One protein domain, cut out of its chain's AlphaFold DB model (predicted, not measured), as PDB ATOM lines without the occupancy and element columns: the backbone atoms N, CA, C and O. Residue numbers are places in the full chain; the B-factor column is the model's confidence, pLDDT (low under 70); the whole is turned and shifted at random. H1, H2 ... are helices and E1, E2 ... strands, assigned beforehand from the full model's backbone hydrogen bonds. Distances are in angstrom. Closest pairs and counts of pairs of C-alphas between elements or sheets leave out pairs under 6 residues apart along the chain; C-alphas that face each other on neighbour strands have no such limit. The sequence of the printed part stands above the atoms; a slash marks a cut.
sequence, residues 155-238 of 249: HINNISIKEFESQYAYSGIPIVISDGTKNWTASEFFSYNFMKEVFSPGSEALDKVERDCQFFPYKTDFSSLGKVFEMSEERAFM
ATOM      1  N   HIS A 155      16.886  -3.658  -0.093       96.38
ATOM      2  CA  HIS A 155      18.143  -3.462   0.624       96.38
ATOM      3  C   HIS A 155      17.963  -3.888   2.076       96.38
ATOM      4  O   HIS A 155      17.222  -3.262   2.832       96.38
ATOM      5  N   ILE A 156      18.664  -4.946   2.465       95.88
ATOM      6  CA  ILE A 156      18.548  -5.568   3.782       95.88
ATOM      7  C   ILE A 156      19.891  -5.453   4.499       95.88
ATOM      8  O   ILE A 156      20.955  -5.455   3.875       95.88
ATOM      9  N   ASN A 157      19.847  -5.333   5.818       96.75
ATOM     10  CA  ASN A 157      21.011  -5.422   6.686       96.75
ATOM     11  C   ASN A 157      20.738  -6.399   7.835       96.75
ATOM     12  O   ASN A 157      19.587  -6.661   8.175       96.75
ATOM     13  N   ASN A 158      21.800  -6.942   8.429       96.00
ATOM     14  CA  ASN A 158      21.754  -7.780   9.625       96.00
ATOM     15  C   ASN A 158      20.787  -8.980   9.513       96.00
ATOM     16  O   ASN A 158      20.128  -9.357  10.484       96.00
ATOM     17  N   ILE A 159      20.690  -9.573   8.319       96.12
ATOM     18  CA  ILE A 159      19.834 -10.731   8.054       96.12
ATOM     19  C   ILE A 159      20.458 -12.008   8.625       96.12
ATOM     20  O   ILE A 159      21.657 -12.259   8.483       96.12
ATOM     21  N   SER A 160      19.645 -12.852   9.262       96.69
ATOM     22  CA  SER A 160      20.110 -14.169   9.708       96.69
ATOM     23  C   SER A 160      20.122 -15.175   8.553       96.69
ATOM     24  O   SER A 160      19.299 -15.099   7.644       96.69
ATOM     25  N   ILE A 161      20.999 -16.183   8.616       96.25
ATOM     26  CA  ILE A 161      21.049 -17.264   7.611       96.25
ATOM     27  C   ILE A 161      19.674 -17.929   7.454       96.25
ATOM     28  O   ILE A 161      19.213 -18.137   6.338       96.25
ATOM     29  N   LYS A 162      18.991 -18.205   8.573       97.88
ATOM     30  CA  LYS A 162      17.669 -18.846   8.576       97.88
ATOM     31  C   LYS A 162      16.613 -17.984   7.885       97.88
ATOM     32  O   LYS A 162      15.778 -18.501   7.150       97.88
ATOM     33  N   GLU A 163      16.638 -16.681   8.139       96.75
ATOM     34  CA  GLU A 163      15.722 -15.735   7.509       96.75
ATOM     35  C   GLU A 163      15.987 -15.637   6.007       96.75
ATOM     36  O   GLU A 163      15.055 -15.818   5.221       96.75
ATOM     37  N   PHE A 164      17.256 -15.479   5.614       96.50
ATOM     38  CA  PHE A 164      17.678 -15.470   4.216       96.50
ATOM     39  C   PHE A 164      17.246 -16.736   3.472       96.50
ATOM     40  O   PHE A 164      16.665 -16.653   2.390       96.50
ATOM     41  N   GLU A 165      17.484 -17.906   4.063       97.06
ATOM     42  CA  GLU A 165      17.128 -19.190   3.469       97.06
ATOM     43  C   GLU A 165      15.612 -19.343   3.296       97.06
ATOM     44  O   GLU A 165      15.149 -19.771   2.240       97.06
ATOM     45  N   SER A 166      14.836 -18.949   4.309       96.88
ATOM     46  CA  SER A 166      13.376 -19.083   4.282       96.88
ATOM     47  C   SER A 166      12.674 -18.112   3.330       96.88
ATOM     48  O   SER A 166      11.612 -18.450   2.813       96.88
ATOM     49  N   GLN A 167      13.239 -16.920   3.108       93.44
ATOM     50  CA  GLN A 167      12.568 -15.844   2.371       93.44
ATOM     51  C   GLN A 167      13.171 -15.581   0.985       93.44
ATOM     52  O   GLN A 167      12.423 -15.292   0.055       93.44
ATOM     53  N   TYR A 168      14.495 -15.694   0.819       93.75
ATOM     54  CA  TYR A 168      15.188 -15.158  -0.360       93.75
ATOM     55  C   TYR A 168      15.948 -16.208  -1.175       93.75
ATOM     56  O   TYR A 168      15.843 -16.181  -2.401       93.75
ATOM     57  N   ALA A 169      16.653 -17.155  -0.539       94.56
ATOM     58  CA  ALA A 169      17.596 -18.068  -1.208       94.56
ATOM     59  C   ALA A 169      17.012 -18.836  -2.411       94.56
ATOM     60  O   ALA A 169      17.716 -19.086  -3.387       94.56
ATOM     61  N   TYR A 170      15.722 -19.175  -2.353       92.25
ATOM     62  CA  TYR A 170      15.024 -19.959  -3.380       92.25
ATOM     63  C   TYR A 170      13.890 -19.190  -4.072       92.25
ATOM     64  O   TYR A 170      13.092 -19.779  -4.796       92.25
ATOM     65  N   SER A 171      13.799 -17.878  -3.845       89.88
ATOM     66  CA  SER A 171      12.722 -17.036  -4.387       89.88
ATOM     67  C   SER A 171      12.953 -16.615  -5.842       89.88
ATOM     68  O   SER A 171      11.999 -16.306  -6.549       89.88
ATOM     69  N   GLY A 172      14.214 -16.575  -6.292       88.94
ATOM     70  CA  GLY A 172      14.591 -15.974  -7.577       88.94
ATOM     71  C   GLY A 172      14.518 -14.439  -7.599       88.94
ATOM     72  O   GLY A 172      14.689 -13.842  -8.659       88.94
ATOM     73  N   ILE A 173      14.273 -13.800  -6.449       89.81
ATOM     74  CA  ILE A 173      14.167 -12.346  -6.304       89.81
ATOM     75  C   ILE A 173      15.538 -11.788  -5.886       89.81
ATOM     76  O   ILE A 173      16.112 -12.262  -4.901       89.81
ATOM     77  N   PRO A 174      16.094 -10.798  -6.610       92.00
ATOM     78  CA  PRO A 174      17.353 -10.177  -6.232       92.00
ATOM     79  C   PRO A 174      17.171  -9.300  -4.990       92.00
ATOM     80  O   PRO A 174      16.185  -8.577  -4.869       92.00
ATOM     81  N   ILE A 175      18.171  -9.319  -4.110       94.56
ATOM     82  CA  ILE A 175      18.266  -8.438  -2.942       94.56
ATOM     83  C   ILE A 175      19.698  -7.927  -2.776       94.56
ATOM     84  O   ILE A 175      20.651  -8.553  -3.244       94.56
ATOM     85  N   VAL A 176      19.861  -6.809  -2.071       96.44
ATOM     86  CA  VAL A 176      21.158  -6.237  -1.698       96.44
ATOM     87  C   VAL A 176      21.353  -6.364  -0.193       96.44
ATOM     88  O   VAL A 176      20.660  -5.720   0.593       96.44
ATOM     89  N   ILE A 177      22.340  -7.158   0.221       96.62
ATOM     90  CA  ILE A 177      22.739  -7.271   1.629       96.62
ATOM     91  C   ILE A 177      23.840  -6.247   1.895       96.62
ATOM     92  O   ILE A 177      24.994  -6.434   1.512       96.62
ATOM     93  N   SER A 178      23.471  -5.141   2.534       95.25
ATOM     94  CA  SER A 178      24.325  -3.947   2.632       95.25
ATOM     95  C   SER A 178      25.508  -4.118   3.592       95.25
ATOM     96  O   SER A 178      26.488  -3.385   3.503       95.25
ATOM     97  N   ASP A 179      25.437  -5.079   4.510       95.56
ATOM     98  CA  ASP A 179      26.466  -5.373   5.510       95.56
ATOM     99  C   ASP A 179      27.180  -6.718   5.290       95.56
ATOM    100  O   ASP A 179      27.989  -7.126   6.125       95.56
ATOM    101  N   GLY A 180      26.958  -7.378   4.146       93.19
ATOM    102  CA  GLY A 180      27.556  -8.682   3.824       93.19
ATOM    103  C   GLY A 180      29.091  -8.676   3.782       93.19
ATOM    104  O   GLY A 180      29.728  -9.688   4.059       93.19
ATOM    105  N   THR A 181      29.693  -7.518   3.501       94.50
ATOM    106  CA  THR A 181      31.150  -7.321   3.453       94.50
ATOM    107  C   THR A 181      31.664  -6.413   4.574       94.50
ATOM    108  O   THR A 181      32.784  -5.918   4.492       94.50
ATOM    109  N   LYS A 182      30.879  -6.175   5.637       92.62
ATOM    110  CA  LYS A 182      31.217  -5.205   6.702       92.62
ATOM    111  C   LYS A 182      32.576  -5.455   7.369       92.62
ATOM    112  O   LYS A 182      33.236  -4.507   7.775       92.62
ATOM    113  N   ASN A 183      32.982  -6.721   7.480       94.19
ATOM    114  CA  ASN A 183      34.246  -7.122   8.109       94.19
ATOM    115  C   ASN A 183      35.373  -7.377   7.093       94.19
ATOM    116  O   ASN A 183      36.409  -7.930   7.458       94.19
ATOM    117  N   TRP A 184      35.173  -7.054   5.814       95.50
ATOM    118  CA  TRP A 184      36.204  -7.234   4.798       95.50
ATOM    119  C   TRP A 184      37.165  -6.054   4.825       95.50
ATOM    120  O   TRP A 184      36.752  -4.900   4.847       95.50
ATOM    121  N   THR A 185      38.458  -6.342   4.741       95.94
ATOM    122  CA  THR A 185      39.499  -5.313   4.636       95.94
ATOM    123  C   THR A 185      39.624  -4.758   3.214       95.94
ATOM    124  O   THR A 185      40.300  -3.760   2.993       95.94
ATOM    125  N   ALA A 186      38.952  -5.365   2.231       94.00
ATOM    126  CA  ALA A 186      39.058  -4.988   0.823       94.00
ATOM    127  C   ALA A 186      38.784  -3.495   0.577       94.00
ATOM    128  O   ALA A 186      39.507  -2.879  -0.193       94.00
ATOM    129  N   SER A 187      37.818  -2.882   1.265       89.81
ATOM    130  CA  SER A 187      37.540  -1.445   1.110       89.81
ATOM    131  C   SER A 187      38.677  -0.532   1.584       89.81
ATOM    132  O   SER A 187      38.725   0.625   1.182       89.81
ATOM    133  N   GLU A 188      39.565  -1.027   2.447       93.00
ATOM    134  CA  GLU A 188      40.736  -0.296   2.939       93.00
ATOM    135  C   GLU A 188      41.954  -0.484   2.021       93.00
ATOM    136  O   GLU A 188      42.701   0.464   1.793       93.00
ATOM    137  N   PHE A 189      42.142  -1.686   1.461       93.56
ATOM    138  CA  PHE A 189      43.366  -2.036   0.724       93.56
ATOM    139  C   PHE A 189      43.209  -2.081  -0.802       93.56
ATOM    140  O   PHE A 189      44.172  -1.806  -1.520       93.56
ATOM    141  N   PHE A 190      42.032  -2.430  -1.331       94.06
ATOM    142  CA  PHE A 190      41.837  -2.591  -2.773       94.06
ATOM    143  C   PHE A 190      41.709  -1.224  -3.438       94.06
ATOM    144  O   PHE A 190      40.643  -0.620  -3.519       94.06
ATOM    145  N   SER A 191      42.842  -0.755  -3.940       91.94
ATOM    146  CA  SER A 191      42.984   0.471  -4.714       91.94
ATOM    147  C   SER A 191      43.532   0.160  -6.105       91.94
ATOM    148  O   SER A 191      44.043  -0.933  -6.362       91.94
ATOM    149  N   TYR A 192      43.481   1.147  -7.001       92.31
ATOM    150  CA  TYR A 192      44.146   1.049  -8.302       92.31
ATOM    151  C   TYR A 192      45.633   0.687  -8.158       92.31
ATOM    152  O   TYR A 192      46.120  -0.182  -8.873       92.31
ATOM    153  N   ASN A 193      46.332   1.292  -7.190       93.75
ATOM    154  CA  ASN A 193      47.754   1.034  -6.951       93.75
ATOM    155  C   ASN A 193      48.004  -0.393  -6.456       93.75
ATOM    156  O   ASN A 193      48.886  -1.064  -6.981       93.75
ATOM    157  N   PHE A 194      47.182  -0.884  -5.524       94.62
ATOM    158  CA  PHE A 194      47.255  -2.277  -5.080       94.62
ATOM    159  C   PHE A 194      47.087  -3.248  -6.258       94.62
ATOM    160  O   PHE A 194      47.894  -4.154  -6.442       94.62
ATOM    161  N   MET A 195      46.075  -3.032  -7.106       93.88
ATOM    162  CA  MET A 195      45.848  -3.889  -8.273       93.88
ATOM    163  C   MET A 195      46.986  -3.783  -9.296       93.88
ATOM    164  O   MET A 195      47.417  -4.795  -9.837       93.88
ATOM    165  N   LYS A 196      47.529  -2.582  -9.517       94.62
ATOM    166  CA  LYS A 196      48.698  -2.356 -10.379       94.62
ATOM    167  C   LYS A 196      49.943  -3.107  -9.897       94.62
ATOM    168  O   LYS A 196      50.726  -3.563 -10.725       94.62
ATOM    169  N   GLU A 197      50.131  -3.250  -8.587       95.38
ATOM    170  CA  GLU A 197      51.211  -4.061  -8.013       95.38
ATOM    171  C   GLU A 197      50.963  -5.561  -8.218       95.38
ATOM    172  O   GLU A 197      51.854  -6.272  -8.693       95.38
ATOM    173  N   VAL A 198      49.743  -6.033  -7.922       95.25
ATOM    174  CA  VAL A 198      49.332  -7.439  -8.104       95.25
ATOM    175  C   VAL A 198      49.484  -7.882  -9.560       95.25
ATOM    176  O   VAL A 198      50.007  -8.965  -9.816       95.25
ATOM    177  N   PHE A 199      49.069  -7.037 -10.503       94.12
ATOM    178  CA  PHE A 199      49.138  -7.273 -11.947       94.12
ATOM    179  C   PHE A 199      50.312  -6.533 -12.600       94.12
ATOM    180  O   PHE A 199      50.212  -6.053 -13.730       94.12
ATOM    181  N   SER A 200      51.432  -6.416 -11.888       95.19
ATOM    182  CA  SER A 200      52.637  -5.786 -12.426       95.19
ATOM    183  C   SER A 200      53.182  -6.553 -13.646       95.19
ATOM    184  O   SER A 200      52.972  -7.767 -13.761       95.19
ATOM    185  N   PRO A 201      53.882  -5.880 -14.583       94.00
ATOM    186  CA  PRO A 201      54.468  -6.542 -15.746       94.00
ATOM    187  C   PRO A 201      55.383  -7.710 -15.348       94.00
ATOM    188  O   PRO A 201      56.311  -7.534 -14.560       94.00
ATOM    189  N   GLY A 202      55.122  -8.898 -15.901       92.69
ATOM    190  CA  GLY A 202      55.846 -10.134 -15.576       92.69
ATOM    191  C   GLY A 202      55.384 -10.841 -14.296       92.69
ATOM    192  O   GLY A 202      56.021 -11.803 -13.869       92.69
ATOM    193  N   SER A 203      54.302 -10.377 -13.663       95.88
ATOM    194  CA  SER A 203      53.654 -11.106 -12.571       95.88
ATOM    195  C   SER A 203      52.902 -12.331 -13.097       95.88
ATOM    196  O   SER A 203      52.258 -12.292 -14.144       95.88
ATOM    197  N   GLU A 204      52.902 -13.410 -12.312       95.94
ATOM    198  CA  GLU A 204      52.130 -14.618 -12.637       95.94
ATOM    199  C   GLU A 204      50.624 -14.322 -12.759       95.94
ATOM    200  O   GLU A 204      49.923 -14.952 -13.552       95.94
ATOM    201  N   ALA A 205      50.121 -13.355 -11.984       94.00
ATOM    202  CA  ALA A 205      48.723 -12.944 -12.018       94.00
ATOM    203  C   ALA A 205      48.348 -12.320 -13.367       94.00
ATOM    204  O   ALA A 205      47.333 -12.704 -13.948       94.00
ATOM    205  N   LEU A 206      49.171 -11.399 -13.886       93.75
ATOM    206  CA  LEU A 206      48.938 -10.797 -15.197       93.75
ATOM    207  C   LEU A 206      49.083 -11.837 -16.313       93.75
ATOM    208  O   LEU A 206      48.199 -11.936 -17.160       93.75
ATOM    209  N   ASP A 207      50.131 -12.665 -16.262       94.00
ATOM    210  CA  ASP A 207      50.381 -13.701 -17.268       94.00
ATOM    211  C   ASP A 207      49.218 -14.694 -17.383       94.00
ATOM    212  O   ASP A 207      48.851 -15.104 -18.484       94.00
ATOM    213  N   LYS A 208      48.623 -15.103 -16.256       91.81
ATOM    214  CA  LYS A 208      47.442 -15.978 -16.266       91.81
ATOM    215  C   LYS A 208      46.241 -15.292 -16.895       91.81
ATOM    216  O   LYS A 208      45.594 -15.887 -17.746       91.81
ATOM    217  N   VAL A 209      45.953 -14.048 -16.515       89.25
ATOM    218  CA  VAL A 209      44.798 -13.327 -17.068       89.25
ATOM    219  C   VAL A 209      44.957 -13.101 -18.570       89.25
ATOM    220  O   VAL A 209      44.013 -13.334 -19.312       89.25
ATOM    221  N   GLU A 210      46.136 -12.695 -19.045       88.69
ATOM    222  CA  GLU A 210      46.337 -12.415 -20.472       88.69
ATOM    223  C   GLU A 210      46.362 -13.676 -21.350       88.69
ATOM    224  O   GLU A 210      46.017 -13.599 -22.529       88.69
ATOM    225  N   ARG A 211      46.745 -14.838 -20.803       88.19
ATOM    226  CA  ARG A 211      46.710 -16.111 -21.544       88.19
ATOM    227  C   ARG A 211      45.366 -16.823 -21.471       88.19
ATOM    228  O   ARG A 211      44.931 -17.389 -22.472       88.19
ATOM    229  N   ASP A 212      44.759 -16.845 -20.289       88.25
ATOM    230  CA  ASP A 212      43.678 -17.777 -19.962       88.25
ATOM    231  C   ASP A 212      42.305 -17.081 -19.898       88.25
ATOM    232  O   ASP A 212      41.272 -17.753 -19.912       88.25
ATOM    233  N   CYS A 213      42.262 -15.744 -19.837       84.38
ATOM    234  CA  CYS A 213      41.022 -14.971 -19.770       84.38
ATOM    235  C   CYS A 213      40.833 -14.078 -21.001       84.38
ATOM    236  O   CYS A 213      41.777 -13.554 -21.590       84.38
ATOM    237  N   GLN A 214      39.572 -13.864 -21.378       83.69
ATOM    238  CA  GLN A 214      39.221 -12.934 -22.443       83.69
ATOM    239  C   GLN A 214      39.053 -11.524 -21.872       83.69
ATOM    240  O   GLN A 214      38.208 -11.296 -21.013       83.69
ATOM    241  N   PHE A 215      39.822 -10.563 -22.387       86.69
ATOM    242  CA  PHE A 215      39.616  -9.146 -22.092       86.69
ATOM    243  C   PHE A 215      38.615  -8.542 -23.085       86.69
ATOM    244  O   PHE A 215      38.812  -8.629 -24.299       86.69
ATOM    245  N   PHE A 216      37.549  -7.915 -22.583       84.38
ATOM    246  CA  PHE A 216      36.515  -7.285 -23.409       84.38
ATOM    247  C   PHE A 216      36.676  -5.753 -23.430       84.38
ATOM    248  O   PHE A 216      36.335  -5.081 -22.451       84.38
ATOM    249  N   PRO A 217      37.160  -5.158 -24.537       82.69
ATOM    250  CA  PRO A 217      37.340  -3.712 -24.638       82.69
ATOM    251  C   PRO A 217      36.007  -3.000 -24.929       82.69
ATOM    252  O   PRO A 217      35.595  -2.819 -26.077       82.69
ATOM    253  N   TYR A 218      35.304  -2.564 -23.882       81.00
ATOM    254  CA  TYR A 218      34.014  -1.874 -24.010       81.00
ATOM    255  C   TYR A 218      34.157  -0.378 -24.317       81.00
ATOM    256  O   TYR A 218      34.054   0.457 -23.423       81.00
ATOM    257  N   LYS A 219      34.346  -0.022 -25.596       82.38
ATOM    258  CA  LYS A 219      34.503   1.382 -26.047       82.38
ATOM    259  C   LYS A 219      35.622   2.128 -25.300       82.38
ATOM    260  O   LYS A 219      35.502   3.315 -25.005       82.38
ATOM    261  N   THR A 220      36.700   1.413 -25.002       85.75
ATOM    262  CA  THR A 220      37.906   1.939 -24.359       85.75
ATOM    263  C   THR A 220      39.077   1.862 -25.339       85.75
ATOM    264  O   THR A 220      38.997   1.190 -26.368       85.75
ATOM    265  N   ASP A 221      40.165   2.543 -25.012       88.00
ATOM    266  CA  ASP A 221      41.466   2.447 -25.677       88.00
ATOM    267  C   ASP A 221      42.363   1.335 -25.095       88.00
ATOM    268  O   ASP A 221      43.503   1.172 -25.532       88.00
ATOM    269  N   PHE A 222      41.872   0.542 -24.136       91.44
ATOM    270  CA  PHE A 222      42.613  -0.580 -23.559       91.44
ATOM    271  C   PHE A 222      42.437  -1.844 -24.390       91.44
ATOM    272  O   PHE A 222      41.320  -2.266 -24.675       91.44
ATOM    273  N   SER A 223      43.552  -2.494 -24.712       89.31
ATOM    274  CA  SER A 223      43.570  -3.787 -25.404       89.31
ATOM    275  C   SER A 223      43.775  -4.983 -24.469       89.31
ATOM    276  O   SER A 223      43.524  -6.112 -24.875       89.31
ATOM    277  N   SER A 224      44.261  -4.756 -23.247       90.94
ATOM    278  CA  SER A 224      44.491  -5.797 -22.240       90.94
ATOM    279  C   SER A 224      44.404  -5.223 -20.830       90.94
ATOM    280  O   SER A 224      44.446  -4.003 -20.647       90.94
ATOM    281  N   LEU A 225      44.340  -6.105 -19.827       92.06
ATOM    282  CA  LEU A 225      44.381  -5.705 -18.422       92.06
ATOM    283  C   LEU A 225      45.699  -4.994 -18.072       92.06
ATOM    284  O   LEU A 225      45.674  -3.996 -17.356       92.06
ATOM    285  N   GLY A 226      46.835  -5.428 -18.630       92.12
ATOM    286  CA  GLY A 226      48.121  -4.752 -18.430       92.12
ATOM    287  C   GLY A 226      48.078  -3.281 -18.857       92.12
ATOM    288  O   GLY A 226      48.534  -2.406 -18.120       92.12
ATOM    289  N   LYS A 227      47.421  -2.977 -19.988       91.69
ATOM    290  CA  LYS A 227      47.230  -1.593 -20.462       91.69
ATOM    291  C   LYS A 227      46.385  -0.727 -19.538       91.69
ATOM    292  O   LYS A 227      46.602   0.482 -19.489       91.69
ATOM    293  N   VAL A 228      45.468  -1.316 -18.779       92.69
ATOM    294  CA  VAL A 228      44.684  -0.588 -17.771       92.69
ATOM    295  C   VAL A 228      45.609  -0.054 -16.678       92.69
ATOM    296  O   VAL A 228      45.514   1.108 -16.299       92.69
ATOM    297  N   PHE A 229      46.555  -0.867 -16.203       92.81
ATOM    298  CA  PHE A 229      47.459  -0.481 -15.113       92.81
ATOM    299  C   PHE A 229      48.629   0.426 -15.548       92.81
ATOM    300  O   PHE A 229      49.407   0.912 -14.716       92.81
ATOM    301  N   GLU A 230      48.724   0.732 -16.846       92.19
ATOM    302  CA  GLU A 230      49.622   1.747 -17.407       92.19
ATOM    303  C   GLU A 230      49.034   3.174 -17.364       92.19
ATOM    304  O   GLU A 230      49.748   4.128 -17.673       92.19
ATOM    305  N   MET A 231      47.767   3.364 -16.959       92.31
ATOM    306  CA  MET A 231      47.163   4.701 -16.867       92.31
ATOM    307  C   MET A 231      47.926   5.633 -15.916       92.31
ATOM    308  O   MET A 231      48.458   5.202 -14.884       92.31
ATOM    309  N   SER A 232      47.895   6.934 -16.233       92.31
ATOM    310  CA  SER A 232      48.327   7.987 -15.310       92.31
ATOM    311  C   SER A 232      47.415   8.042 -14.082       92.31
ATOM    312  O   SER A 232      46.249   7.638 -14.141       92.31
ATOM    313  N   GLU A 233      47.923   8.558 -12.962       91.62
ATOM    314  CA  GLU A 233      47.129   8.673 -11.736       91.62
ATOM    315  C   GLU A 233      45.904   9.572 -11.928       91.62
ATOM    316  O   GLU A 233      44.828   9.273 -11.415       91.62
ATOM    317  N   GLU A 234      46.025  10.656 -12.697       93.31
ATOM    318  CA  GLU A 234      44.911  11.567 -12.965       93.31
ATOM    319  C   GLU A 234      43.752  10.829 -13.634       93.31
ATOM    320  O   GLU A 234      42.601  11.002 -13.236       93.31
ATOM    321  N   ARG A 235      44.062   9.960 -14.603       92.88
ATOM    322  CA  ARG A 235      43.064   9.147 -15.297       92.88
ATOM    323  C   ARG A 235      42.518   8.034 -14.413       92.88
ATOM    324  O   ARG A 235      41.301   7.893 -14.317       92.88
ATOM    325  N   ALA A 236      43.385   7.295 -13.725       92.69
ATOM    326  CA  ALA A 236      42.978   6.204 -12.844       92.69
ATOM    327  C   ALA A 236      42.000   6.672 -11.752       92.69
ATOM    328  O   ALA A 236      40.997   6.013 -11.496       92.69
ATOM    329  N   PHE A 237      42.243   7.850 -11.167       91.94
ATOM    330  CA  PHE A 237      41.386   8.448 -10.138       91.94
ATOM    331  C   PHE A 237      40.328   9.422 -10.689       91.94
ATOM    332  O   PHE A 237      39.668  10.092  -9.897       91.94
ATOM    333  N   MET A 238      40.171   9.519 -12.018       91.62
ATOM    334  CA  MET A 238      39.216  10.405 -12.706       91.62
ATOM    335  C   MET A 238      39.234  11.850 -12.172       91.62
ATOM    336  O   MET A 238      38.198  12.450 -11.885       91.62
TER     337      MET A 238
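What this domain is: This is residues 155 to 238 of the 249 residues of an uncharacterized protein of Mytilus coruscus (UniProt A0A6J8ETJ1). Two small lobes lie at the two ends of a thin bridge: an open loop of chain with H1 on one arm and E1 on the other, and a loose cluster of the short helices H3, H4, H5 and H6. The bridge between them, residues 181 to 190 with the short helix H2, stands free. The printed part has 84 residues, with six named helices and one named strand in the order H1, E1, H2, H3, H4, H5, H6; the class is mostly helix, though under half of the residues are in named elements. The whole is extended, with a radius of gyration of the C-alphas of 18.4 A, and elongated, spanning 47 by 27 by 27 A.

Where its parts are: The longest helix is H4, residues 204 to 212, 11.6 A from first to last C-alpha, beginning at C-alpha 204 at (52.130, -14.618, -12.637). Before it come H3, residues 192 to 198, 9.9 A long, and H2, residues 186 to 189, 5.2 A long. After it come H5, residues 225 to 229, 6.9 A long, and H6, residues 233 to 236, 5.0 A long, which ends at C-alpha 236 at (42.978, 6.204, -12.844). H1, residues 161 to 167, 10.1 A long, begins at C-alpha 161 at (21.049, -17.264, 7.611), and the strand E1, residues 175 to 177, is 6.5 A long; both are apart from H2, H3, H4, H5 and H6.

How they stand to each other: H4 and H5 touch, the closest C-alphas being those of Leu 206 and Gly 226, 6.9 A apart. H4 and H3 are close but not clearly touching, with the C-alphas of Val 198 and Ala 205 closest at 6.8 A; their lines are about perpendicular, at 90 degrees. H3 and H5 only just touch, with 3 pairs of C-alphas within 8 A, the closest those of Lys 196 and Phe 229 at 5.2 A. H6 is close to H3 but not clearly touching, with the C-alphas of Tyr 192 and Ala 236 closest at 7.0 A. H2 and H3 meet only through their link. H1 and E1 are apart. E1 pairs with no named strand, but residues 155 to 156 pair with residues 176 to 177 of E1, parallel. In H1, H3, H4 and H5 every O i to N i+4 pair is within hydrogen-bond range; H2 and H6 are too short for such a pair.

The domain as a whole: The two C-alphas farthest apart, those of Ser 166 and Ser 232, are 48.4 A apart. The printed part has no cut. The link from H4 to H5, residues 213 to 224, is long. The mean pLDDT of the printed part is 92.5, and no printed residue is under 70.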